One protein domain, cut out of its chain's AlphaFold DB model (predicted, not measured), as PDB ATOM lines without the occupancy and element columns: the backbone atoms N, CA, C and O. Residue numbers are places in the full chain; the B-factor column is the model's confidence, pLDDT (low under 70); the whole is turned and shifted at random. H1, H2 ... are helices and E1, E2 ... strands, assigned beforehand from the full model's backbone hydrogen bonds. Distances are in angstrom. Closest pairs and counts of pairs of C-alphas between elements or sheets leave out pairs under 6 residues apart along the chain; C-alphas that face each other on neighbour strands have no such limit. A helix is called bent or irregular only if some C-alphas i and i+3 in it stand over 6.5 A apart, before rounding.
ATOM      1  N   HIS A  54      84.379 122.096  78.390       88.75
ATOM      2  CA  HIS A  54      84.855 123.161  79.258       88.75
ATOM      3  C   HIS A  54      85.257 124.373  78.422       88.75
ATOM      4  O   HIS A  54      86.204 124.308  77.633       88.75
ATOM      5  N   LEU A  55      84.558 125.487  78.636       91.19
ATOM      6  CA  LEU A  55      84.872 126.770  78.018       91.19
ATOM      7  C   LEU A  55      85.415 127.724  79.076       91.19
ATOM      8  O   LEU A  55      84.727 128.045  80.046       91.19
ATOM      9  N   SER A  56      86.647 128.182  78.881       93.94
ATOM     10  CA  SER A  56      87.238 129.266  79.662       93.94
ATOM     11  C   SER A  56      86.897 130.590  78.993       93.94
ATOM     12  O   SER A  56      87.256 130.806  77.841       93.94
ATOM     13  N   VAL A  57      86.192 131.457  79.710       94.12
ATOM     14  CA  VAL A  57      85.628 132.708  79.213       94.12
ATOM     15  C   VAL A  57      86.289 133.885  79.916       94.12
ATOM     16  O   VAL A  57      86.391 133.926  81.145       94.12
ATOM     17  N   TYR A  58      86.689 134.866  79.122       94.75
ATOM     18  CA  TYR A  58      87.171 136.159  79.571       94.75
ATOM     19  C   TYR A  58      86.382 137.271  78.879       94.75
ATOM     20  O   TYR A  58      86.222 137.247  77.656       94.75
ATOM     21  N   PHE A  59      85.903 138.255  79.638       93.44
ATOM     22  CA  PHE A  59      85.219 139.417  79.076       93.44
ATOM     23  C   PHE A  59      86.182 140.590  78.922       93.44
ATOM     24  O   PHE A  59      86.743 141.092  79.894       93.44
ATOM     25  N   ALA A  60      86.344 141.067  77.689       91.50
ATOM     26  CA  ALA A  60      87.162 142.231  77.381       91.50
ATOM     27  C   ALA A  60      86.366 143.542  77.554       91.50
ATOM     28  O   ALA A  60      86.231 144.339  76.622       91.50
ATOM     29  N   GLY A  61      85.815 143.748  78.754       88.81
ATOM     30  CA  GLY A  61      84.896 144.840  79.082       88.81
ATOM     31  C   GLY A  61      83.420 144.442  78.961       88.81
ATOM     32  O   GLY A  61      83.070 143.266  79.058       88.81
ATOM     33  N   ALA A  62      82.539 145.428  78.766       89.25
ATOM     34  CA  ALA A  62      81.102 145.188  78.635       89.25
ATOM     35  C   ALA A  62      80.796 144.378  77.367       89.25
ATOM     36  O   ALA A  62      81.046 144.843  76.259       89.25
ATOM     37  N   TYR A  63      80.254 143.174  77.548       92.38
ATOM     38  CA  TYR A  63      79.962 142.259  76.449       92.38
ATOM     39  C   TYR A  63      78.944 142.843  75.458       92.38
ATOM     40  O   TYR A  63      77.842 143.228  75.853       92.38
ATOM     41  N   ASP A  64      79.305 142.854  74.174       92.62
ATOM     42  CA  ASP A  64      78.539 143.494  73.096       92.62
ATOM     43  C   ASP A  64      77.901 142.519  72.090       92.62
ATOM     44  O   ASP A  64      77.347 142.945  71.078       92.62
ATOM     45  N   GLY A  65      77.958 141.212  72.363       93.25
ATOM     46  CA  GLY A  65      77.400 140.177  71.485       93.25
ATOM     47  C   GLY A  65      78.427 139.440  70.618       93.25
ATOM     48  O   GLY A  65      78.056 138.497  69.919       93.25
ATOM     49  N   ARG A  66      79.707 139.840  70.633       95.25
ATOM     50  CA  ARG A  66      80.762 139.218  69.811       95.25
ATOM     51  C   ARG A  66      81.548 138.148  70.568       95.25
ATOM     52  O   ARG A  66      82.035 138.388  71.673       95.25
ATOM     53  N   LEU A  67      81.744 136.986  69.938       95.31
ATOM     54  CA  LEU A  67      82.570 135.893  70.470       95.31
ATOM     55  C   LEU A  67      83.885 135.771  69.712       95.31
ATOM     56  O   LEU A  67      83.885 135.760  68.484       95.31
ATOM     57  N   LEU A  68      84.985 135.579  70.435       96.19
ATOM     58  CA  LEU A  68      86.258 135.154  69.864       96.19
ATOM     59  C   LEU A  68      86.664 133.807  70.458       96.19
ATOM     60  O   LEU A  68      87.064 133.743  71.616       96.19
ATOM     61  N   LEU A  69      86.589 132.741  69.663       95.06
ATOM     62  CA  LEU A  69      87.119 131.433  70.023       95.06
ATOM     63  C   LEU A  69      88.605 131.361  69.674       95.06
ATOM     64  O   LEU A  69      88.996 131.573  68.529       95.06
ATOM     65  N   ILE A  70      89.414 131.036  70.674       94.56
ATOM     66  CA  ILE A  70      90.861 130.889  70.579       94.56
ATOM     67  C   ILE A  70      91.211 129.422  70.813       94.56
ATOM     68  O   ILE A  70      90.849 128.847  71.843       94.56
ATOM     69  N   GLU A  71      91.917 128.817  69.861       89.69
ATOM     70  CA  GLU A  71      92.314 127.407  69.934       89.69
ATOM     71  C   GLU A  71      93.370 127.162  71.013       89.69
ATOM     72  O   GLU A  71      93.252 126.228  71.806       89.69
ATOM     73  N   ASN A  72      94.406 128.001  71.055       89.75
ATOM     74  CA  ASN A  72      95.574 127.766  71.886       89.75
ATOM     75  C   ASN A  72      95.490 128.477  73.248       89.75
ATOM     76  O   ASN A  72      95.227 129.680  73.334       89.75
ATOM     77  N   LYS A  73      95.806 127.757  74.334       92.06
ATOM     78  CA  LYS A  73      95.796 128.314  75.699       92.06
ATOM     79  C   LYS A  73      96.774 129.483  75.860       92.06
ATOM     80  O   LYS A  73      96.444 130.479  76.493       92.06
ATOM     81  N   THR A  74      97.983 129.372  75.316       94.00
ATOM     82  CA  THR A  74      99.010 130.421  75.411       94.00
ATOM     83  C   THR A  74      98.540 131.701  74.727       94.00
ATOM     84  O   THR A  74      98.733 132.795  75.266       94.00
ATOM     85  N   SER A  75      97.879 131.564  73.579       93.88
ATOM     86  CA  SER A  75      97.300 132.674  72.821       93.88
ATOM     87  C   SER A  75      96.089 133.287  73.527       93.88
ATOM     88  O   SER A  75      95.940 134.507  73.539       93.88
ATOM     89  N   PHE A  76      95.287 132.478  74.221       94.69
ATOM     90  CA  PHE A  76      94.208 132.961  75.086       94.69
ATOM     91  C   PHE A  76      94.743 133.813  76.246       94.69
ATOM     92  O   PHE A  76      94.337 134.961  76.420       94.69
ATOM     93  N   GLU A  77      95.740 133.314  76.979       93.81
ATOM     94  CA  GLU A  77      96.412 134.063  78.054       93.81
ATOM     95  C   GLU A  77      97.145 135.310  77.528       93.81
ATOM     96  O   GLU A  77      97.343 136.305  78.233       93.81
ATOM     97  N   ARG A  78      97.609 135.279  76.275       92.44
ATOM     98  CA  ARG A  78      98.147 136.467  75.608       92.44
ATOM     99  C   ARG A  78      97.049 137.503  75.370       92.44
ATOM    100  O   ARG A  78      97.262 138.642  75.772       92.44
ATOM    101  N   ALA A  79      95.910 137.115  74.802       92.62
ATOM    102  CA  ALA A  79      94.789 138.014  74.535       92.62
ATOM    103  C   ALA A  79      94.305 138.726  75.810       92.62
ATOM    104  O   ALA A  79      94.149 139.944  75.809       92.62
ATOM    105  N   ILE A  80      94.191 137.999  76.928       92.00
ATOM    106  CA  ILE A  80      93.864 138.574  78.245       92.00
ATOM    107  C   ILE A  80      94.870 139.665  78.640       92.00
ATOM    108  O   ILE A  80      94.493 140.779  78.999       92.00
ATOM    109  N   ARG A  81      96.174 139.381  78.534       90.25
ATOM    110  CA  ARG A  81      97.223 140.365  78.854       90.25
ATOM    111  C   ARG A  81      97.208 141.570  77.916       90.25
ATOM    112  O   ARG A  81      97.518 142.672  78.360       90.25
ATOM    113  N   ASP A  82      96.878 141.373  76.643       89.31
ATOM    114  CA  ASP A  82      96.779 142.455  75.664       89.31
ATOM    115  C   ASP A  82      95.568 143.360  75.965       89.31
ATOM    116  O   ASP A  82      95.684 144.583  75.855       89.31
ATOM    117  N   VAL A  83      94.449 142.798  76.445       88.94
ATOM    118  CA  VAL A  83      93.307 143.575  76.964       88.94
ATOM    119  C   VAL A  83      93.726 144.427  78.160       88.94
ATOM    120  O   VAL A  83      93.520 145.634  78.130       88.94
ATOM    121  N   HIS A  84      94.380 143.835  79.165       85.50
ATOM    122  CA  HIS A  84      94.839 144.559  80.363       85.50
ATOM    123  C   HIS A  84      95.821 145.699  80.055       85.50
ATOM    124  O   HIS A  84      95.867 146.699  80.765       85.50
ATOM    125  N   ARG A  85      96.625 145.561  78.995       82.81
ATOM    126  CA  ARG A  85      97.596 146.585  78.565       82.81
ATOM    127  C   ARG A  85      96.985 147.683  77.702       82.81
ATOM    128  O   ARG A  85      97.586 148.747  77.566       82.81
ATOM    129  N   SER A  86      95.844 147.415  77.079       72.81
ATOM    130  CA  SER A  86      95.178 148.371  76.205       72.81
ATOM    131  C   SER A  86      94.405 149.367  77.065       72.81
ATOM    132  O   SER A  86      93.338 149.050  77.583       72.81
ATOM    133  N   TYR A  87      94.939 150.580  77.230       55.75
ATOM    134  CA  TYR A  87      94.210 151.659  77.897       55.75
ATOM    135  C   TYR A  87      92.861 151.907  77.199       55.75
ATOM    136  O   TYR A  87      92.778 151.889  75.969       55.75
ATOM    137  N   ALA A  88      91.821 152.078  78.021       50.38
ATOM    138  CA  ALA A  88      90.414 152.336  77.702       50.38
ATOM    139  C   ALA A  88      90.083 152.549  76.205       50.38
ATOM    140  O   ALA A  88      90.194 153.654  75.680       50.38
ATOM    141  N   GLY A  89      89.612 151.486  75.541       53.09
ATOM    142  CA  GLY A  89      88.863 151.570  74.276       53.09
ATOM    143  C   GLY A  89      89.614 151.225  72.984       53.09
ATOM    144  O   GLY A  89      88.965 151.053  71.960       53.09
ATOM    145  N   GLY A  90      90.942 151.063  73.007       67.38
ATOM    146  CA  GLY A  90      91.739 150.838  71.785       67.38
ATOM    147  C   GLY A  90      91.984 149.378  71.373       67.38
ATOM    148  O   GLY A  90      92.757 149.129  70.452       67.38
ATOM    149  N   SER A  91      91.412 148.394  72.068       82.19
ATOM    150  CA  SER A  91      91.743 146.981  71.838       82.19
ATOM    151  C   SER A  91      90.895 146.353  70.732       82.19
ATOM    152  O   SER A  91      89.675 146.500  70.733       82.19
ATOM    153  N   ALA A  92      91.509 145.542  69.861       89.94
ATOM    154  CA  ALA A  92      90.781 144.708  68.895       89.94
ATOM    155  C   ALA A  92      89.826 143.698  69.567       89.94
ATOM    156  O   ALA A  92      88.939 143.157  68.910       89.94
ATOM    157  N   TYR A  93      90.008 143.458  70.870       92.06
ATOM    158  CA  TYR A  93      89.174 142.585  71.689       92.06
ATOM    159  C   TYR A  93      88.028 143.312  72.402       92.06
ATOM    160  O   TYR A  93      87.198 142.648  73.012       92.06
ATOM    161  N   ALA A  94      87.994 144.650  72.396       90.06
ATOM    162  CA  ALA A  94      87.066 145.420  73.224       90.06
ATOM    163  C   ALA A  94      85.611 144.978  73.005       90.06
ATOM    164  O   ALA A  94      85.161 144.886  71.863       90.06
ATOM    165  N   GLY A  95      84.900 144.694  74.099       90.44
ATOM    166  CA  GLY A  95      83.502 144.250  74.106       90.44
ATOM    167  C   GLY A  95      83.278 142.764  73.801       90.44
ATOM    168  O   GLY A  95      82.162 142.271  73.953       90.44
ATOM    169  N   MET A  96      84.316 142.017  73.420       94.31
ATOM    170  CA  MET A  96      84.179 140.604  73.066       94.31
ATOM    171  C   MET A  96      84.184 139.692  74.301       94.31
ATOM    172  O   MET A  96      84.874 139.950  75.293       94.31
ATOM    173  N   ALA A  97      83.482 138.560  74.201       95.12
ATOM    174  CA  ALA A  97      83.758 137.393  75.033       95.12
ATOM    175  C   ALA A  97      84.843 136.545  74.350       95.12
ATOM    176  O   ALA A  97      84.619 135.959  73.289       95.12
ATOM    177  N   ILE A  98      86.026 136.498  74.958       95.44
ATOM    178  CA  ILE A  98      87.159 135.688  74.509       95.44
ATOM    179  C   ILE A  98      87.029 134.310  75.153       95.44
ATOM    180  O   ILE A  98      86.883 134.202  76.370       95.44
ATOM    181  N   ILE A  99      87.065 133.255  74.347       94.81
ATOM    182  CA  ILE A  99      86.761 131.893  74.775       94.81
ATOM    183  C   ILE A  99      87.889 130.960  74.355       94.81
ATOM    184  O   ILE A  99      88.172 130.820  73.170       94.81
ATOM    185  N   PHE A 100      88.489 130.267  75.316       93.56
ATOM    186  CA  PHE A 100      89.353 129.118  75.060       93.56
ATOM    187  C   PHE A 100      88.591 127.821  75.320       93.56
ATOM    188  O   PHE A 100      87.963 127.650  76.367       93.56
ATOM    189  N   CYS A 101      88.669 126.893  74.369       83.75
ATOM    190  CA  CYS A 101      88.082 125.563  74.481       83.75
ATOM    191  C   CYS A 101      89.203 124.522  74.511       83.75
ATOM    192  O   CYS A 101      89.872 124.271  73.507       83.75
ATOM    193  N   ARG A 102      89.428 123.909  75.677       67.25
ATOM    194  CA  ARG A 102      90.488 122.907  75.829       67.25
ATOM    195  C   ARG A 102      90.109 121.629  75.088       67.25
ATOM    196  O   ARG A 102      89.126 120.988  75.439       67.25
ATOM    197  N   GLY A 103      90.958 121.218  74.148       60.88
ATOM    198  CA  GLY A 103      90.751 119.984  73.393       60.88
ATOM    199  C   GLY A 103      89.570 120.086  72.441       60.88
ATOM    200  O   GLY A 103      88.831 119.118  72.333       60.88
ATOM    201  N   PHE A 104      89.394 121.260  71.816       58.00
ATOM    202  CA  PHE A 104      88.366 121.564  70.826       58.00
ATOM    203  C   PHE A 104      88.149 120.379  69.870       58.00
ATOM    204  O   PHE A 104      88.850 120.203  68.877       58.00
ATOM    205  N   VAL A 105      87.161 119.543  70.193       54.78
ATOM    206  CA  VAL A 105      86.598 118.580  69.256       54.78
ATOM    207  C   VAL A 105      85.643 119.417  68.433       54.78
ATOM    208  O   VAL A 105      84.521 119.692  68.859       54.78
ATOM    209  N   GLY A 106      86.143 119.929  67.312       50.22
ATOM    210  CA  GLY A 106      85.512 120.999  66.546       50.22
ATOM    211  C   GLY A 106      84.133 120.743  65.971       50.22
ATOM    212  O   GLY A 106      83.609 121.583  65.252       50.22
ATOM    213  N   SER A 107      83.503 119.636  66.327       51.62
ATOM    214  CA  SER A 107      82.309 119.103  65.701       51.62
ATOM    215  C   SER A 107      81.094 119.017  66.621       51.62
ATOM    216  O   SER A 107      80.024 118.624  66.153       51.62
ATOM    217  N   SER A 108      81.191 119.365  67.909       60.16
ATOM    218  CA  SER A 108      80.032 119.163  68.775       60.16
ATOM    219  C   SER A 108      78.955 120.222  68.480       60.16
ATOM    220  O   SER A 108      79.060 121.388  68.873       60.16
ATOM    221  N   ARG A 109      77.836 119.777  67.894       62.81
ATOM    222  CA  ARG A 109      76.540 120.491  67.915       62.81
ATOM    223  C   ARG A 109      76.087 120.839  69.346       62.81
ATOM    224  O   ARG A 109      75.103 121.543  69.548       62.81
ATOM    225  N   ASN A 110      76.799 120.320  70.342       76.62
ATOM    226  CA  ASN A 110      76.533 120.422  71.760       76.62
ATOM    227  C   ASN A 110      77.084 121.720  72.387       76.62
ATOM    228  O   ASN A 110      76.665 122.067  73.485       76.62
ATOM    229  N   LEU A 111      77.917 122.506  71.688       85.88
ATOM    230  CA  LEU A 111      78.433 123.797  72.189       85.88
ATOM    231  C   LEU A 111      77.334 124.829  72.506       85.88
ATOM    232  O   LEU A 111      77.542 125.710  73.337       85.88
ATOM    233  N   ARG A 112      76.161 124.718  71.870       88.25
ATOM    234  CA  ARG A 112      74.991 125.573  72.150       88.25
ATOM    235  C   ARG A 112      73.964 124.912  73.073       88.25
ATOM    236  O   ARG A 112      72.912 125.493  73.322       88.25
ATOM    237  N   LYS A 113      74.248 123.717  73.603       88.44
ATOM    238  CA  LYS A 113      73.380 123.022  74.561       88.44
ATOM    239  C   LYS A 113      73.854 123.309  75.992       88.44
ATOM    240  O   LYS A 113      74.969 122.920  76.337       88.44
ATOM    241  N   PRO A 114      73.023 123.927  76.854       88.06
ATOM    242  CA  PRO A 114      73.405 124.237  78.233       88.06
ATOM    243  C   PRO A 114      73.909 123.029  79.030       88.06
ATOM    244  O   PRO A 114      74.821 123.160  79.842       88.06
ATOM    245  N   GLN A 115      73.329 121.848  78.803       84.94
ATOM    246  CA  GLN A 115      73.661 120.626  79.539       84.94
ATOM    247  C   GLN A 115      75.057 120.099  79.185       84.94
ATOM    248  O   GLN A 115      75.742 119.544  80.045       84.94
ATOM    249  N   SER A 116      75.501 120.334  77.950       85.25
ATOM    250  CA  SER A 116      76.752 119.808  77.402       85.25
ATOM    251  C   SER A 116      77.946 120.744  77.585       85.25
ATOM    252  O   SER A 116      79.045 120.419  77.145       85.25
ATOM    253  N   VAL A 117      77.756 121.902  78.221       88.38
ATOM    254  CA  VAL A 117      78.802 122.914  78.408       88.38
ATOM    255  C   VAL A 117      78.972 123.244  79.889       88.38
ATOM    256  O   VAL A 117      78.015 123.291  80.666       88.38
ATOM    257  N   ARG A 118      80.217 123.491  80.300       89.75
ATOM    258  CA  ARG A 118      80.575 124.092  81.588       89.75
ATOM    259  C   ARG A 118      81.392 125.351  81.320       89.75
ATOM    260  O   ARG A 118      82.433 125.297  80.667       89.75
ATOM    261  N   LEU A 119      80.888 126.484  81.803       91.25
ATOM    262  CA  LEU A 119      81.507 127.795  81.626       91.25
ATOM    263  C   LEU A 119      82.354 128.126  82.857       91.25
ATOM    264  O   LEU A 119      81.855 128.086  83.981       91.25
ATOM    265  N   PHE A 120      83.616 128.472  82.630       92.00
ATOM    266  CA  PHE A 120      84.552 128.947  83.643       92.00
ATOM    267  C   PHE A 120      84.916 130.386  83.319       92.00
ATOM    268  O   PHE A 120      85.308 130.672  82.194       92.00
ATOM    269  N   TYR A 121      84.813 131.280  84.294       90.44
ATOM    270  CA  TYR A 121      85.049 132.706  84.087       90.44
ATOM    271  C   TYR A 121      86.331 133.141  84.778       90.44
ATOM    272  O   TYR A 121      86.607 132.723  85.904       90.44
ATOM    273  N   ALA A 122      87.095 134.003  84.113       87.75
ATOM    274  CA  ALA A 122      88.165 134.733  84.772       87.75
ATOM    275  C   ALA A 122      87.573 135.668  85.837       87.75
ATOM    276  O   ALA A 122      86.611 136.394  85.573       87.75
ATOM    277  N   ASN A 123      88.159 135.629  87.031       83.31
ATOM    278  CA  ASN A 123      87.741 136.421  88.179       83.31
ATOM    279  C   ASN A 123      88.712 137.593  88.390       83.31
ATOM    280  O   ASN A 123      89.566 137.537  89.273       83.31
ATOM    281  N   ASP A 124      88.620 138.615  87.540       82.44
ATOM    282  CA  ASP A 124      89.368 139.872  87.664       82.44
ATOM    283  C   ASP A 124      88.449 141.092  87.506       82.44
ATOM    284  O   ASP A 124      87.287 140.946  87.137       82.44
ATOM    285  N   GLU A 125      88.942 142.294  87.823       75.56
ATOM    286  CA  GLU A 125      88.124 143.520  87.877       75.56
ATOM    287  C   GLU A 125      87.389 143.824  86.560       75.56
ATOM    288  O   GLU A 125      86.237 144.258  86.578       75.56
ATOM    289  N   LEU A 126      88.030 143.559  85.418       72.56
ATOM    290  CA  LEU A 126      87.466 143.791  84.086       72.56
ATOM    291  C   LEU A 126      86.368 142.777  83.757       72.56
ATOM    292  O   LEU A 126      85.282 143.159  83.317       72.56
ATOM    293  N   SER A 127      86.635 141.494  83.997       74.31
ATOM    294  CA  SER A 127      85.704 140.406  83.710       74.31
ATOM    295  C   SER A 127      84.522 140.383  84.691       74.31
ATOM    296  O   SER A 127      83.391 140.112  84.290       74.31
ATOM    297  N   LEU A 128      84.744 140.748  85.961       68.94
ATOM    298  CA  LEU A 128      83.704 140.867  86.995       68.94
ATOM    299  C   LEU A 128      82.708 141.995  86.727       68.94
ATOM    300  O   LEU A 128      81.550 141.898  87.130       68.94
ATOM    301  N   GLY A 129      83.143 143.061  86.049       65.62
ATOM    302  CA  GLY A 129      82.258 144.149  85.638       65.62
ATOM    303  C   GLY A 129      81.239 143.739  84.568       65.62
ATOM    304  O   GLY A 129      80.260 144.455  84.347       65.62
ATOM    305  N   ALA A 130      81.436 142.596  83.902       76.50
ATOM    306  CA  ALA A 130      80.559 142.119  82.843       76.50
ATOM    307  C   ALA A 130      79.430 141.226  83.382       76.50
ATOM    308  O   ALA A 130      79.628 140.312  84.183       76.50
ATOM    309  N   SER A 131      78.213 141.439  82.874       82.00
ATOM    310  CA  SER A 131      77.111 140.510  83.122       82.00
ATOM    311  C   SER A 131      77.307 139.230  82.310       82.00
ATOM    312  O   SER A 131      77.454 139.266  81.089       82.00
ATOM    313  N   ILE A 132      77.236 138.082  82.983       88.19
ATOM    314  CA  ILE A 132      77.309 136.756  82.352       88.19
ATOM    315  C   ILE A 132      76.006 136.407  81.607       88.19
ATOM    316  O   ILE A 132      76.009 135.615  80.660       88.19
ATOM    317  N   ALA A 133      74.873 136.970  82.036       90.88
ATOM    318  CA  ALA A 133      73.554 136.592  81.531       90.88
ATOM    319  C   ALA A 133      73.383 136.826  80.013       90.88
ATOM    320  O   ALA A 133      72.898 135.905  79.350       90.88
ATOM    321  N   PRO A 134      73.818 137.965  79.434       91.75
ATOM    322  CA  PRO A 134      73.822 138.170  77.987       91.75
ATOM    323  C   PRO A 134      74.583 137.088  77.217       91.75
ATOM    324  O   PRO A 134      74.028 136.519  76.284       91.75
ATOM    325  N   LEU A 135      75.798 136.725  77.650       92.19
ATOM    326  CA  LEU A 135      76.570 135.668  76.993       92.19
ATOM    327  C   LEU A 135      75.824 134.332  77.025       92.19
ATOM    328  O   LEU A 135      75.733 133.662  76.003       92.19
ATOM    329  N   LYS A 136      75.280 133.935  78.185       93.06
ATOM    330  CA  LYS A 136      74.531 132.671  78.303       93.06
ATOM    331  C   LYS A 136      73.297 132.663  77.409       93.06
ATOM    332  O   LYS A 136      73.025 131.648  76.774       93.06
ATOM    333  N   ARG A 137      72.555 133.774  77.370       92.31
ATOM    334  CA  ARG A 137      71.394 133.926  76.491       92.31
ATOM    335  C   ARG A 137      71.814 133.735  75.042       92.31
ATOM    336  O   ARG A 137      71.202 132.931  74.355       92.31
ATOM    337  N   ASP A 138      72.847 134.436  74.596       91.75
ATOM    338  CA  ASP A 138      73.225 134.409  73.190       91.75
ATOM    339  C   ASP A 138      73.815 133.038  72.808       91.75
ATOM    340  O   ASP A 138      73.314 132.412  71.873       91.75
ATOM    341  N   LEU A 139      74.766 132.509  73.592       91.12
ATOM    342  CA  LEU A 139      75.429 131.217  73.363       91.12
ATOM    343  C   LEU A 139      74.438 130.046  73.279       91.12
ATOM    344  O   LEU A 139      74.595 129.165  72.434       91.12
ATOM    345  N   PHE A 140      73.416 130.036  74.137       92.12
ATOM    346  CA  PHE A 140      72.431 128.951  74.205       92.12
ATOM    347  C   PHE A 140      71.124 129.245  73.458       92.12
ATOM    348  O   PHE A 140      70.196 128.441  73.499       92.12
ATOM    349  N   SER A 141      71.032 130.384  72.770       88.88
ATOM    350  CA  SER A 141      69.917 130.661  71.862       88.88
ATOM    351  C   SER A 141      70.099 129.953  70.516       88.88
ATOM    352  O   SER A 141      71.167 129.415  70.220       88.88
ATOM    353  N   HIS A 142      69.080 130.031  69.661       83.38
ATOM    354  CA  HIS A 142      69.170 129.685  68.237       83.38
ATOM    355  C   HIS A 142      69.539 130.882  67.348       83.38
ATOM    356  O   HIS A 142      69.508 130.768  66.128       83.38
ATOM    357  N   VAL A 143      69.838 132.039  67.944       83.88
ATOM    358  CA  VAL A 143      70.123 133.265  67.199       83.88
ATOM    359  C   VAL A 143      71.577 133.254  66.741       83.88
ATOM    360  O   VAL A 143      72.493 132.968  67.521       83.88
ATOM    361  N   ASP A 144      71.787 133.580  65.471       86.94
ATOM    362  CA  ASP A 144      73.124 133.786  64.936       86.94
ATOM    363  C   ASP A 144      73.783 134.992  65.600       86.94
ATOM    364  O   ASP A 144      73.184 136.052  65.766       86.94
ATOM    365  N   MET A 145      75.048 134.823  65.972       90.38
ATOM    366  CA  MET A 145      75.832 135.851  66.643       90.38
ATOM    367  C   MET A 145      77.196 135.993  65.972       90.38
ATOM    368  O   MET A 145      77.743 134.985  65.498       90.38
ATOM    369  N   PRO A 146      77.771 137.209  65.926       95.38
ATOM    370  CA  PRO A 146      79.100 137.408  65.371       95.38
ATOM    371  C   PRO A 146      80.118 136.548  66.121       95.38
ATOM    372  O   PRO A 146      80.402 136.753  67.302       95.38
ATOM    373  N   THR A 147      80.642 135.557  65.411       95.69
ATOM    374  CA  THR A 147      81.548 134.557  65.963       95.69
ATOM    375  C   THR A 147      82.837 134.596  65.167       95.69
ATOM    376  O   THR A 147      82.838 134.528  63.937       95.69
ATOM    377  N   PHE A 148      83.945 134.708  65.876       97.31
ATOM    378  CA  PHE A 148      85.272 134.768  65.302       97.31
ATOM    379  C   PHE A 148      86.098 133.605  65.831       97.31
ATOM    380  O   PHE A 148      85.947 133.204  66.983       97.31
ATOM    381  N   PHE A 149      86.972 133.066  64.992       96.25
ATOM    382  CA  PHE A 149      87.909 132.014  65.365       96.25
ATOM    383  C   PHE A 149      89.342 132.478  65.128       96.25
ATOM    384  O   PHE A 149      89.613 133.099  64.102       96.25
ATOM    385  N   TRP A 150      90.256 132.146  66.038       96.25
ATOM    386  CA  TRP A 150      91.692 132.347  65.875       96.25
ATOM    387  C   TRP A 150      92.470 131.129  66.390       96.25
ATOM    388  O   TRP A 150      92.517 130.872  67.597       96.25
ATOM    389  N   GLY A 151      93.075 130.401  65.457       94.44
ATOM    390  CA  GLY A 151      93.957 129.262  65.698       94.44
ATOM    391  C   GLY A 151      95.213 129.376  64.843       94.44
ATOM    392  O   GLY A 151      95.516 130.465  64.342       94.44
ATOM    393  N   ASP A 152      95.918 128.264  64.670       94.56
ATOM    394  CA  ASP A 152      97.092 128.205  63.797       94.56
ATOM    395  C   ASP A 152      96.708 128.467  62.331       94.56
ATOM    396  O   ASP A 152      95.619 128.113  61.862       94.56
ATOM    397  N   LEU A 153      97.617 129.081  61.571       96.81
ATOM    398  CA  LEU A 153      97.482 129.189  60.118       96.81
ATOM    399  C   LEU A 153      98.046 127.915  59.475       96.81
ATOM    400  O   LEU A 153      99.145 127.904  58.917       96.81
ATOM    401  N   ASP A 154      97.280 126.835  59.595       95.62
ATOM    402  CA  ASP A 154      97.527 125.532  58.982       95.62
ATOM    403  C   ASP A 154      96.204 124.842  58.588       95.62
ATOM    404  O   ASP A 154      95.118 125.412  58.730       95.62
ATOM    405  N   TYR A 155      96.264 123.623  58.045       95.50
ATOM    406  CA  TYR A 155      95.044 122.932  57.622       95.50
ATOM    407  C   TYR A 155      94.174 122.477  58.798       95.50
ATOM    408  O   TYR A 155      92.951 122.452  58.655       95.50
ATOM    409  N   ALA A 156      94.760 122.145  59.950       92.31
ATOM    410  CA  ALA A 156      94.006 121.748  61.136       92.31
ATOM    411  C   ALA A 156      93.205 122.923  61.721       92.31
ATOM    412  O   ALA A 156      92.002 122.778  61.954       92.31
ATOM    413  N   GLY A 157      93.823 124.097  61.864       93.31
ATOM    414  CA  GLY A 157      93.160 125.325  62.299       93.31
ATOM    415  C   GLY A 157      92.047 125.745  61.336       93.31
ATOM    416  O   GLY A 157      90.938 126.093  61.753       93.31
ATOM    417  N   MET A 158      92.273 125.630  60.022       95.69
ATOM    418  CA  MET A 158      91.214 125.895  59.040       95.69
ATOM    419  C   MET A 158      90.094 124.839  59.090       95.69
ATOM    420  O   MET A 158      88.918 125.181  58.946       95.69
ATOM    421  N   ALA A 159      90.416 123.568  59.348       93.19
ATOM    422  CA  ALA A 159      89.418 122.509  59.494       93.19
ATOM    423  C   ALA A 159      88.539 122.743  60.728       93.19
ATOM    424  O   ALA A 159      87.324 122.553  60.668       93.19
ATOM    425  N   ILE A 160      89.135 123.221  61.821       91.56
ATOM    426  CA  ILE A 160      88.427 123.671  63.016       91.56
ATOM    427  C   ILE A 160      87.422 124.774  62.671       91.56
ATOM    428  O   ILE A 160      86.256 124.659  63.049       91.56
ATOM    429  N   LEU A 161      87.829 125.806  61.925       93.94
ATOM    430  CA  LEU A 161      86.914 126.865  61.488       93.94
ATOM    431  C   LEU A 161      85.761 126.301  60.647       93.94
ATOM    432  O   LEU A 161      84.603 126.644  60.888       93.94
ATOM    433  N   GLY A 162      86.061 125.419  59.691       93.50
ATOM    434  CA  GLY A 162      85.042 124.760  58.872       93.50
ATOM    435  C   GLY A 162      84.029 123.980  59.714       93.50
ATOM    436  O   GLY A 162      82.823 124.097  59.503       93.50
ATOM    437  N   GLN A 163      84.488 123.241  60.724       90.88
ATOM    438  CA  GLN A 163      83.593 122.489  61.604       90.88
ATOM    439  C   GLN A 163      82.814 123.391  62.575       90.88
ATOM    440  O   GLN A 163      81.622 123.161  62.791       90.88
ATOM    441  N   LEU A 164      83.438 124.455  63.097       91.00
ATOM    442  CA  LEU A 164      82.794 125.443  63.970       91.00
ATOM    443  C   LEU A 164      81.560 126.056  63.299       91.00
ATOM    444  O   LEU A 164      80.554 126.312  63.963       91.00
ATOM    445  N   ARG A 165      81.605 126.225  61.974       92.56
ATOM    446  CA  ARG A 165      80.501 126.767  61.177       92.56
ATOM    447  C   ARG A 165      79.252 125.885  61.150       92.56
ATOM    448  O   ARG A 165      78.167 126.403  60.917       92.56
ATOM    449  N   ASN A 166      79.360 124.601  61.497       89.69
ATOM    450  CA  ASN A 166      78.185 123.745  61.715       89.69
ATOM    451  C   ASN A 166      77.390 124.135  62.972       89.69
ATOM    452  O   ASN A 166      76.213 123.810  63.084       89.69
ATOM    453  N   THR A 167      78.043 124.800  63.930       88.44
ATOM    454  CA  THR A 167      77.434 125.264  65.188       88.44
ATOM    455  C   THR A 167      77.140 126.764  65.156       88.44
ATOM    456  O   THR A 167      76.132 127.219  65.694       88.44
ATOM    457  N   PHE A 168      78.022 127.535  64.523       91.56
ATOM    458  CA  PHE A 168      77.917 128.980  64.361       91.56
ATOM    459  C   PHE A 168      78.019 129.313  62.865       91.56
ATOM    460  O   PHE A 168      79.118 129.592  62.387       91.56
ATOM    461  N   PRO A 169      76.911 129.293  62.103       92.06
ATOM    462  CA  PRO A 169      76.926 129.495  60.647       92.06
ATOM    463  C   PRO A 169      77.621 130.785  60.189       92.06
ATOM    464  O   PRO A 169      78.246 130.831  59.127       92.06
ATOM    465  N   CYS A 170      77.576 131.825  61.022       92.50
ATOM    466  CA  CYS A 170      78.234 133.111  60.792       92.50
ATOM    467  C   CYS A 170      79.701 133.160  61.260       92.50
ATOM    468  O   CYS A 170      80.297 134.235  61.243       92.50
ATOM    469  N   ALA A 171      80.296 132.043  61.695       95.06
ATOM    470  CA  ALA A 171      81.673 132.032  62.177       95.06
ATOM    471  C   ALA A 171      82.669 132.370  61.062       95.06
ATOM    472  O   ALA A 171      82.602 131.826  59.953       95.06
ATOM    473  N   THR A 172      83.607 133.258  61.383       97.75
ATOM    474  CA  THR A 172      84.632 133.754  60.460       97.75
ATOM    475  C   THR A 172      86.034 133.651  61.052       97.75
ATOM    476  O   THR A 172      86.216 133.684  62.271       97.75
ATOM    477  N   ALA A 173      87.041 133.539  60.186       97.88
ATOM    478  CA  ALA A 173      88.433 133.710  60.579       97.88
ATOM    479  C   ALA A 173      88.638 135.136  61.115       97.88
ATOM    480  O   ALA A 173      88.318 136.115  60.441       97.88
ATOM    481  N   TRP A 174      89.164 135.257  62.334       97.56
ATOM    482  CA  TRP A 174      89.378 136.544  62.981       97.56
ATOM    483  C   TRP A 174      90.523 137.308  62.311       97.56
ATOM    484  O   TRP A 174      91.706 137.076  62.571       97.56
ATOM    485  N   GLN A 175      90.157 138.226  61.419       96.88
ATOM    486  CA  GLN A 175      91.094 138.957  60.570       96.88
ATOM    487  C   GLN A 175      92.211 139.701  61.329       96.88
ATOM    488  O   GLN A 175      93.343 139.653  60.848       96.88
ATOM    489  N   PRO A 176      91.988 140.324  62.508       95.12
ATOM    490  CA  PRO A 176      93.077 140.955  63.257       95.12
ATOM    491  C   PRO A 176      94.226 139.996  63.597       95.12
ATOM    492  O   PRO A 176      95.386 140.372  63.463       95.12
ATOM    493  N   GLY A 177      93.926 138.746  63.964       95.12
ATOM    494  CA  GLY A 177      94.949 137.736  64.245       95.12
ATOM    495  C   GLY A 177      95.548 137.129  62.980       95.12
ATOM    496  O   GLY A 177      96.767 137.076  62.818       95.12
ATOM    497  N   TYR A 178      94.694 136.707  62.047       97.69
ATOM    498  CA  TYR A 178      95.141 136.033  60.828       97.69
ATOM    499  C   TYR A 178      95.893 136.937  59.853       97.69
ATOM    500  O   TYR A 178      96.789 136.452  59.172       97.69
ATOM    501  N   SER A 179      95.592 138.235  59.793       96.69
ATOM    502  CA  SER A 179      96.294 139.152  58.882       96.69
ATOM    503  C   SER A 179      97.782 139.294  59.227       96.69
ATOM    504  O   SER A 179      98.616 139.343  58.323       96.69
ATOM    505  N   LEU A 180      98.139 139.267  60.516       95.19
ATOM    506  CA  LEU A 180      99.534 139.277  60.964       95.19
ATOM    507  C   LEU A 180     100.257 137.974  60.599       95.19
ATOM    508  O   LEU A 180     101.369 138.013  60.072       95.19
ATOM    509  N   MET A 181      99.609 136.827  60.830       97.31
ATOM    510  CA  MET A 181     100.159 135.511  60.474       97.31
ATOM    511  C   MET A 181     100.340 135.370  58.962       97.31
ATOM    512  O   MET A 181     101.381 134.909  58.500       97.31
ATOM    513  N   LEU A 182      99.363 135.844  58.190       97.75
ATOM    514  CA  LEU A 182      99.432 135.886  56.737       97.75
ATOM    515  C   LEU A 182     100.596 136.760  56.260       97.75
ATOM    516  O   LEU A 182     101.356 136.326  55.407       97.75
ATOM    517  N   SER A 183     100.781 137.955  56.827       96.94
ATOM    518  CA  SER A 183     101.910 138.831  56.478       96.94
ATOM    519  C   SER A 183     103.268 138.148  56.703       96.94
ATOM    520  O   SER A 183     104.157 138.211  55.849       96.94
ATOM    521  N   HIS A 184     103.413 137.414  57.812       96.25
ATOM    522  CA  HIS A 184     104.606 136.604  58.074       96.25
ATOM    523  C   HIS A 184     104.795 135.494  57.035       96.25
ATOM    524  O   HIS A 184     105.893 135.350  56.497       96.25
ATOM    525  N   LEU A 185     103.737 134.743  56.718       97.00
ATOM    526  CA  LEU A 185     103.783 133.690  55.701       97.00
ATOM    527  C   LEU A 185     104.198 134.246  54.330       97.00
ATOM    528  O   LEU A 185     105.103 133.710  53.694       97.00
ATOM    529  N   LEU A 186     103.595 135.363  53.910       96.19
ATOM    530  CA  LEU A 186     103.910 136.041  52.648       96.19
ATOM    531  C   LEU A 186     105.349 136.577  52.602       96.19
ATOM    532  O   LEU A 186     105.929 136.703  51.528       96.19
ATOM    533  N   SER A 187     105.948 136.842  53.763       95.81
ATOM    534  CA  SER A 187     107.360 137.225  53.889       95.81
ATOM    535  C   SER A 187     108.317 136.022  53.851       95.81
ATOM    536  O   SER A 187     109.510 136.176  54.105       95.81
ATOM    537  N   GLY A 188     107.813 134.816  53.563       92.62
ATOM    538  CA  GLY A 188     108.594 133.579  53.511       92.62
ATOM    539  C   GLY A 188     108.893 132.959  54.879       92.62
ATOM    540  O   GLY A 188     109.685 132.020  54.956       92.62
ATOM    541  N   MET A 189     108.280 133.468  55.954       94.19
ATOM    542  CA  MET A 189     108.426 132.911  57.302       94.19
ATOM    543  C   MET A 189     107.497 131.703  57.509       94.19
ATOM    544  O   MET A 189     106.683 131.353  56.655       94.19
ATOM    545  N   GLY A 190     107.614 131.070  58.677       92.38
ATOM    546  CA  GLY A 190     106.849 129.882  59.051       92.38
ATOM    547  C   GLY A 190     107.652 128.602  58.912       92.38
ATOM    548  O   GLY A 190     108.800 128.611  58.462       92.38
ATOM    549  N   HIS A 191     107.046 127.497  59.310       91.50
ATOM    550  CA  HIS A 191     107.681 126.186  59.300       91.50
ATOM    551  C   HIS A 191     106.966 125.259  58.321       91.50
ATOM    552  O   HIS A 191     105.786 125.416  58.008       91.50
ATOM    553  N   THR A 192     107.695 124.278  57.827       89.56
ATOM    554  CA  THR A 192     107.130 123.169  57.062       89.56
ATOM    555  C   THR A 192     106.258 122.284  57.966       89.56
ATOM    556  O   THR A 192     106.411 122.301  59.200       89.56
ATOM    557  N   PRO A 193     105.330 121.498  57.395       82.38
ATOM    558  CA  PRO A 193     104.606 120.476  58.146       82.38
ATOM    559  C   PRO A 193     105.554 119.519  58.889       82.38
ATOM    560  O   PRO A 193     105.273 119.128  60.024       82.38
ATOM    561  N   GLU A 194     106.701 119.193  58.289       83.25
ATOM    562  CA  GLU A 194     107.681 118.247  58.822       83.25
ATOM    563  C   GLU A 194     108.327 118.772  60.101       83.25
ATOM    564  O   GLU A 194     108.379 118.062  61.110       83.25
ATOM    565  N   GLU A 195     108.761 120.032  60.080       81.81
ATOM    566  CA  GLU A 195     109.417 120.701  61.207       81.81
ATOM    567  C   GLU A 195     108.523 120.756  62.456       81.81
ATOM    568  O   GLU A 195     109.024 120.628  63.575       81.81
ATOM    569  N   ALA A 196     107.203 120.860  62.280       75.31
ATOM    570  CA  ALA A 196     106.236 120.923  63.379       75.31
ATOM    571  C   ALA A 196     105.520 119.596  63.679       75.31
ATOM    572  O   ALA A 196     104.583 119.572  64.476       75.31
ATOM    573  N   ARG A 197     105.940 118.475  63.069       82.19
ATOM    574  CA  ARG A 197     105.264 117.165  63.201       82.19
ATOM    575  C   ARG A 197     103.779 117.213  62.798       82.19
ATOM    576  O   ARG A 197     102.955 116.478  63.338       82.19
ATOM    577  N   LYS A 198     103.453 118.058  61.819       83.50
ATOM    578  CA  LYS A 198     102.117 118.294  61.250       83.50
ATOM    579  C   LYS A 198     101.909 117.586  59.892       83.50
ATOM    580  O   LYS A 198     100.913 117.828  59.225       83.50
ATOM    581  N   ASN A 199     102.784 116.648  59.507       76.50
ATOM    582  CA  ASN A 199     102.704 115.881  58.242       76.50
ATOM    583  C   ASN A 199     101.404 115.092  58.031       76.50
ATOM    584  O   ASN A 199     101.076 114.737  56.906       76.50
ATOM    585  N   GLY A 200     100.685 114.772  59.110       80.81
ATOM    586  CA  GLY A 200      99.398 114.077  59.037       80.81
ATOM    587  C   GLY A 200      98.216 114.984  58.686       80.81
ATOM    588  O   GLY A 200      97.094 114.495  58.600       80.81
ATOM    589  N   GLN A 201      98.429 116.296  58.534       86.69
ATOM    590  CA  GLN A 201      97.361 117.215  58.159       86.69
ATOM    591  C   GLN A 201      97.047 117.099  56.664       86.69
ATOM    592  O   GLN A 201      97.935 117.181  55.815       86.69
ATOM    593  N   HIS A 202      95.765 116.953  56.341       86.69
ATOM    594  CA  HIS A 202      95.293 116.901  54.963       86.69
ATOM    595  C   HIS A 202      94.830 118.286  54.503       86.69
ATOM    596  O   HIS A 202      94.125 118.957  55.263       86.69
ATOM    597  N   PRO A 203      95.166 118.706  53.270       90.62
ATOM    598  CA  PRO A 203      94.581 119.898  52.680       90.62
ATOM    599  C   PRO A 203      93.056 119.832  52.724       90.62
ATOM    600  O   PRO A 203      92.461 118.811  52.383       90.62
ATOM    601  N   ILE A 204      92.428 120.930  53.133       93.00
ATOM    602  CA  ILE A 204      90.978 121.093  53.032       93.00
ATOM    603  C   ILE A 204      90.661 122.025  51.875       93.00
ATOM    604  O   ILE A 204      91.408 122.973  51.634       93.00
ATOM    605  N   GLU A 205      89.552 121.778  51.182       91.12
ATOM    606  CA  GLU A 205      89.166 122.560  50.006       91.12
ATOM    607  C   GLU A 205      88.561 123.918  50.372       91.12
ATOM    608  O   GLU A 205      88.934 124.935  49.787       91.12
ATOM    609  N   SER A 206      87.663 123.930  51.358       95.81
ATOM    610  CA  SER A 206      86.910 125.107  51.795       95.81
ATOM    611  C   SER A 206      86.469 124.952  53.252       95.81
ATOM    612  O   SER A 206      86.242 123.847  53.747       95.81
ATOM    613  N   THR A 207      86.343 126.086  53.931       95.69
ATOM    614  CA  THR A 207      85.760 126.240  55.267       95.69
ATOM    615  C   THR A 207      84.339 126.812  55.209       95.69
ATOM    616  O   THR A 207      83.587 126.719  56.178       95.69
ATOM    617  N   GLY A 208      83.961 127.450  54.097       96.00
ATOM    618  CA  GLY A 208      82.761 128.272  53.964       96.00
ATOM    619  C   GLY A 208      82.919 129.686  54.537       96.00
ATOM    620  O   GLY A 208      81.967 130.465  54.508       96.00
ATOM    621  N   CYS A 209      84.090 130.039  55.078       97.56
ATOM    622  CA  CYS A 209      84.432 131.407  55.444       97.56
ATOM    623  C   CYS A 209      85.174 132.068  54.282       97.56
ATOM    624  O   CYS A 209      86.288 131.673  53.952       97.56
ATOM    625  N   ARG A 210      84.598 133.139  53.725       98.00
ATOM    626  CA  ARG A 210      85.167 133.854  52.574       98.00
ATOM    627  C   ARG A 210      86.635 134.248  52.765       98.00
ATOM    628  O   ARG A 210      87.452 133.978  51.899       98.00
ATOM    629  N   TYR A 211      86.979 134.850  53.906       98.50
ATOM    630  CA  TYR A 211      88.359 135.272  54.172       98.50
ATOM    631  C   TYR A 211      89.328 134.081  54.257       98.50
ATOM    632  O   TYR A 211      90.448 134.161  53.759       98.50
ATOM    633  N   ALA A 212      88.905 132.957  54.836       98.19
ATOM    634  CA  ALA A 212      89.737 131.761  54.876       98.19
ATOM    635  C   ALA A 212      89.901 131.132  53.482       98.19
ATOM    636  O   ALA A 212      91.015 130.791  53.096       98.19
ATOM    637  N   ASP A 213      88.816 131.042  52.717       98.31
ATOM    638  CA  ASP A 213      88.772 130.328  51.440       98.31
ATOM    639  C   ASP A 213      89.423 131.108  50.293       98.31
ATOM    640  O   ASP A 213      90.106 130.520  49.456       98.31
ATOM    641  N   GLU A 214      89.252 132.432  50.260       98.25
ATOM    642  CA  GLU A 214      89.804 133.293  49.205       98.25
ATOM    643  C   GLU A 214      91.229 133.775  49.516       98.25
ATOM    644  O   GLU A 214      91.960 134.131  48.593       98.25
ATOM    645  N   THR A 215      91.646 133.770  50.790       98.38
ATOM    646  CA  THR A 215      92.912 134.398  51.210       98.38
ATOM    647  C   THR A 215      93.840 133.454  51.976       98.38
ATOM    648  O   THR A 215      94.988 133.273  51.573       98.38
ATOM    649  N   LEU A 216      93.381 132.833  53.069       98.31
ATOM    650  CA  LEU A 216      94.262 132.058  53.959       98.31
ATOM    651  C   LEU A 216      94.665 130.696  53.374       98.31
ATOM    652  O   LEU A 216      95.851 130.375  53.322       98.31
ATOM    653  N   LEU A 217      93.696 129.909  52.899       98.06
ATOM    654  CA  LEU A 217      93.936 128.591  52.305       98.06
ATOM    655  C   LEU A 217      94.806 128.670  51.038       98.06
ATOM    656  O   LEU A 217      95.766 127.900  50.947       98.06
ATOM    657  N   PRO A 218      94.562 129.597  50.085       97.69
ATOM    658  CA  PRO A 218      95.457 129.781  48.944       97.69
ATOM    659  C   PRO A 218      96.889 130.134  49.357       97.69
ATOM    660  O   PRO A 218      97.834 129.616  48.761       97.69
ATOM    661  N   ALA A 219      97.068 130.961  50.394       97.44
ATOM    662  CA  ALA A 219      98.395 131.314  50.888       97.44
ATOM    663  C   ALA A 219      99.124 130.100  51.485       97.44
ATOM    664  O   ALA A 219     100.252 129.819  51.083       97.44
ATOM    665  N   ILE A 220      98.479 129.324  52.363       96.19
ATOM    666  CA  ILE A 220      99.082 128.106  52.935       96.19
ATOM    667  C   ILE A 220      99.476 127.116  51.825       96.19
ATOM    668  O   ILE A 220     100.585 126.583  51.842       96.19
ATOM    669  N   ARG A 221      98.604 126.903  50.827       95.44
ATOM    670  CA  ARG A 221      98.880 126.005  49.688       95.44
ATOM    671  C   ARG A 221     100.058 126.480  48.842       95.44
ATOM    672  O   ARG A 221     100.897 125.669  48.468       95.44
ATOM    673  N   SER A 222     100.106 127.775  48.533       95.38
ATOM    674  CA  SER A 222     101.137 128.361  47.669       95.38
ATOM    675  C   SER A 222     102.524 128.324  48.318       95.38
ATOM    676  O   SER A 222     103.509 127.990  47.664       95.38
ATOM    677  N   TYR A 223     102.602 128.624  49.617       95.25
ATOM    678  CA  TYR A 223     103.874 128.701  50.338       95.25
ATOM    679  C   TYR A 223     104.314 127.364  50.944       95.25
ATOM    680  O   TYR A 223     105.494 127.201  51.247       95.25
ATOM    681  N   GLY A 224     103.391 126.415  51.145       93.44
ATOM    682  CA  GLY A 224     103.695 125.109  51.740       93.44
ATOM    683  C   GLY A 224     104.224 125.203  53.174       93.44
ATOM    684  O   GLY A 224     104.993 124.346  53.610       93.44
TER     685      GLY A 224
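This is residues 54 to 224 of the 242 residues of the protein "DUF2220 domain-containing protein" of Mesorhizobium sp (UniProt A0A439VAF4). Picture a strongly twisted sheet of five strands in the middle, with H1 covering one face and H4 on the opposite face; at the end marked by edge strand E5, three helices gather, with H7 side by side with both H5 and H6. A long stretch with no named element, residues 187 to 209, leads from H6 to H7, while the short H2 and H3 only graze the sheet. The printed part has 171 residues, with seven named helices and five named strands in the order E1 E2 H1 E3 H2 E4 H3 H4 E5 H5 H6 H7; the sheet is mixed, in the order E4 E1 E3 E2 E5, and the class is mixed, helices and strands. The whole is compact and rounded, with a radius of gyration of the C-alphas of 16.2 A and spans of 45 by 36 by 26 A.

Start with E1, residues 54 to 59, an inner strand. Beside it is E3, residues 97 to 101, antiparallel at 157 degrees, with N 58 and O 98 2.8 A apart. E3 is parallel to E2, residues 67 to 70, at 35 degrees; look at N 70 and O 99, 2.8 A apart. H1, residues 73 to 85, is on the sheet over E3 at a height of 9.5 A and runs along the strands, at 8 degrees to E3 on the local plane; the closest C-alphas of the two, those of Phe 76 and Phe 100, are 6.2 A apart. E2, H1 and E3 make a strand-helix-strand unit, two parallel neighbour strands with a helix between, and its crossover is right-handed. H2, residues 109 to 112, only grazes the sheet with residues 110 to 111. Edge strand E4, residues 117 to 121, is parallel to E1 at 37 degrees, with N 57 and O 120 2.8 A apart. H3, residues 125 to 128, only grazes the sheet with residues 126 to 128. H4, residues 132 to 140, has a height over the sheet of 8.3 A, on the opposite face from H1. Edge strand E5, residues 147 to 150, is parallel to E2 at 20 degrees, with N 148 and O 67 2.8 A apart. H5, residues 155 to 164, and H6, residues 175 to 186, are on the sheet too; in its three layers, helices on both faces, H1 and H6 are on one face and H4 and H5 on the other. H7, residues 210 to 223, is not on the sheet. It touches H6 at a shallow tilt of 22 degrees, the same way, closest at the C-alphas of Leu 182 and Leu 216, 7.0 A. With residues 212 to 217 alone it only just touches H5, with 3 pairs of C-alphas within 8 A, closest at Met 158 and Ala 212, 7.3 A. Every O i to N i+4 pair is within hydrogen-bond range in H1, H4 and H5, against 7 of 8 in H6 and 8 of 10 in H7; H2 and H3 are too short for such a pair.

Find C-alpha 54 at (84.855, 123.161, 79.258), where E1 begins; it runs 16.3 A. H1 runs 18.6 A from C-alpha 73 at (95.796, 128.314, 75.699). H4 is 12.3 A long, H5 14.0 A and H6 15.3 A. H7, 19.5 A, ends at C-alpha 223 at (103.874, 128.701, 50.338). H2 and H7 are only just irregular: C-alphas 109 and 112 are 6.8 A apart, and C-alphas 214 and 217 are 7.0 A apart. Residues 148 to 149 of E5 also pair, parallel, with residues 172 to 173.

The two C-alphas farthest apart, those of Gln 115 and Ser 187, are 45.5 A apart. The printed part has no cut. The links H1 to E3 and H6 to H7 are long. Mean pLDDT of the printed part is 88.7; look for values under 70 at residues 87 to 90, 102 to 109 and 128 to 129.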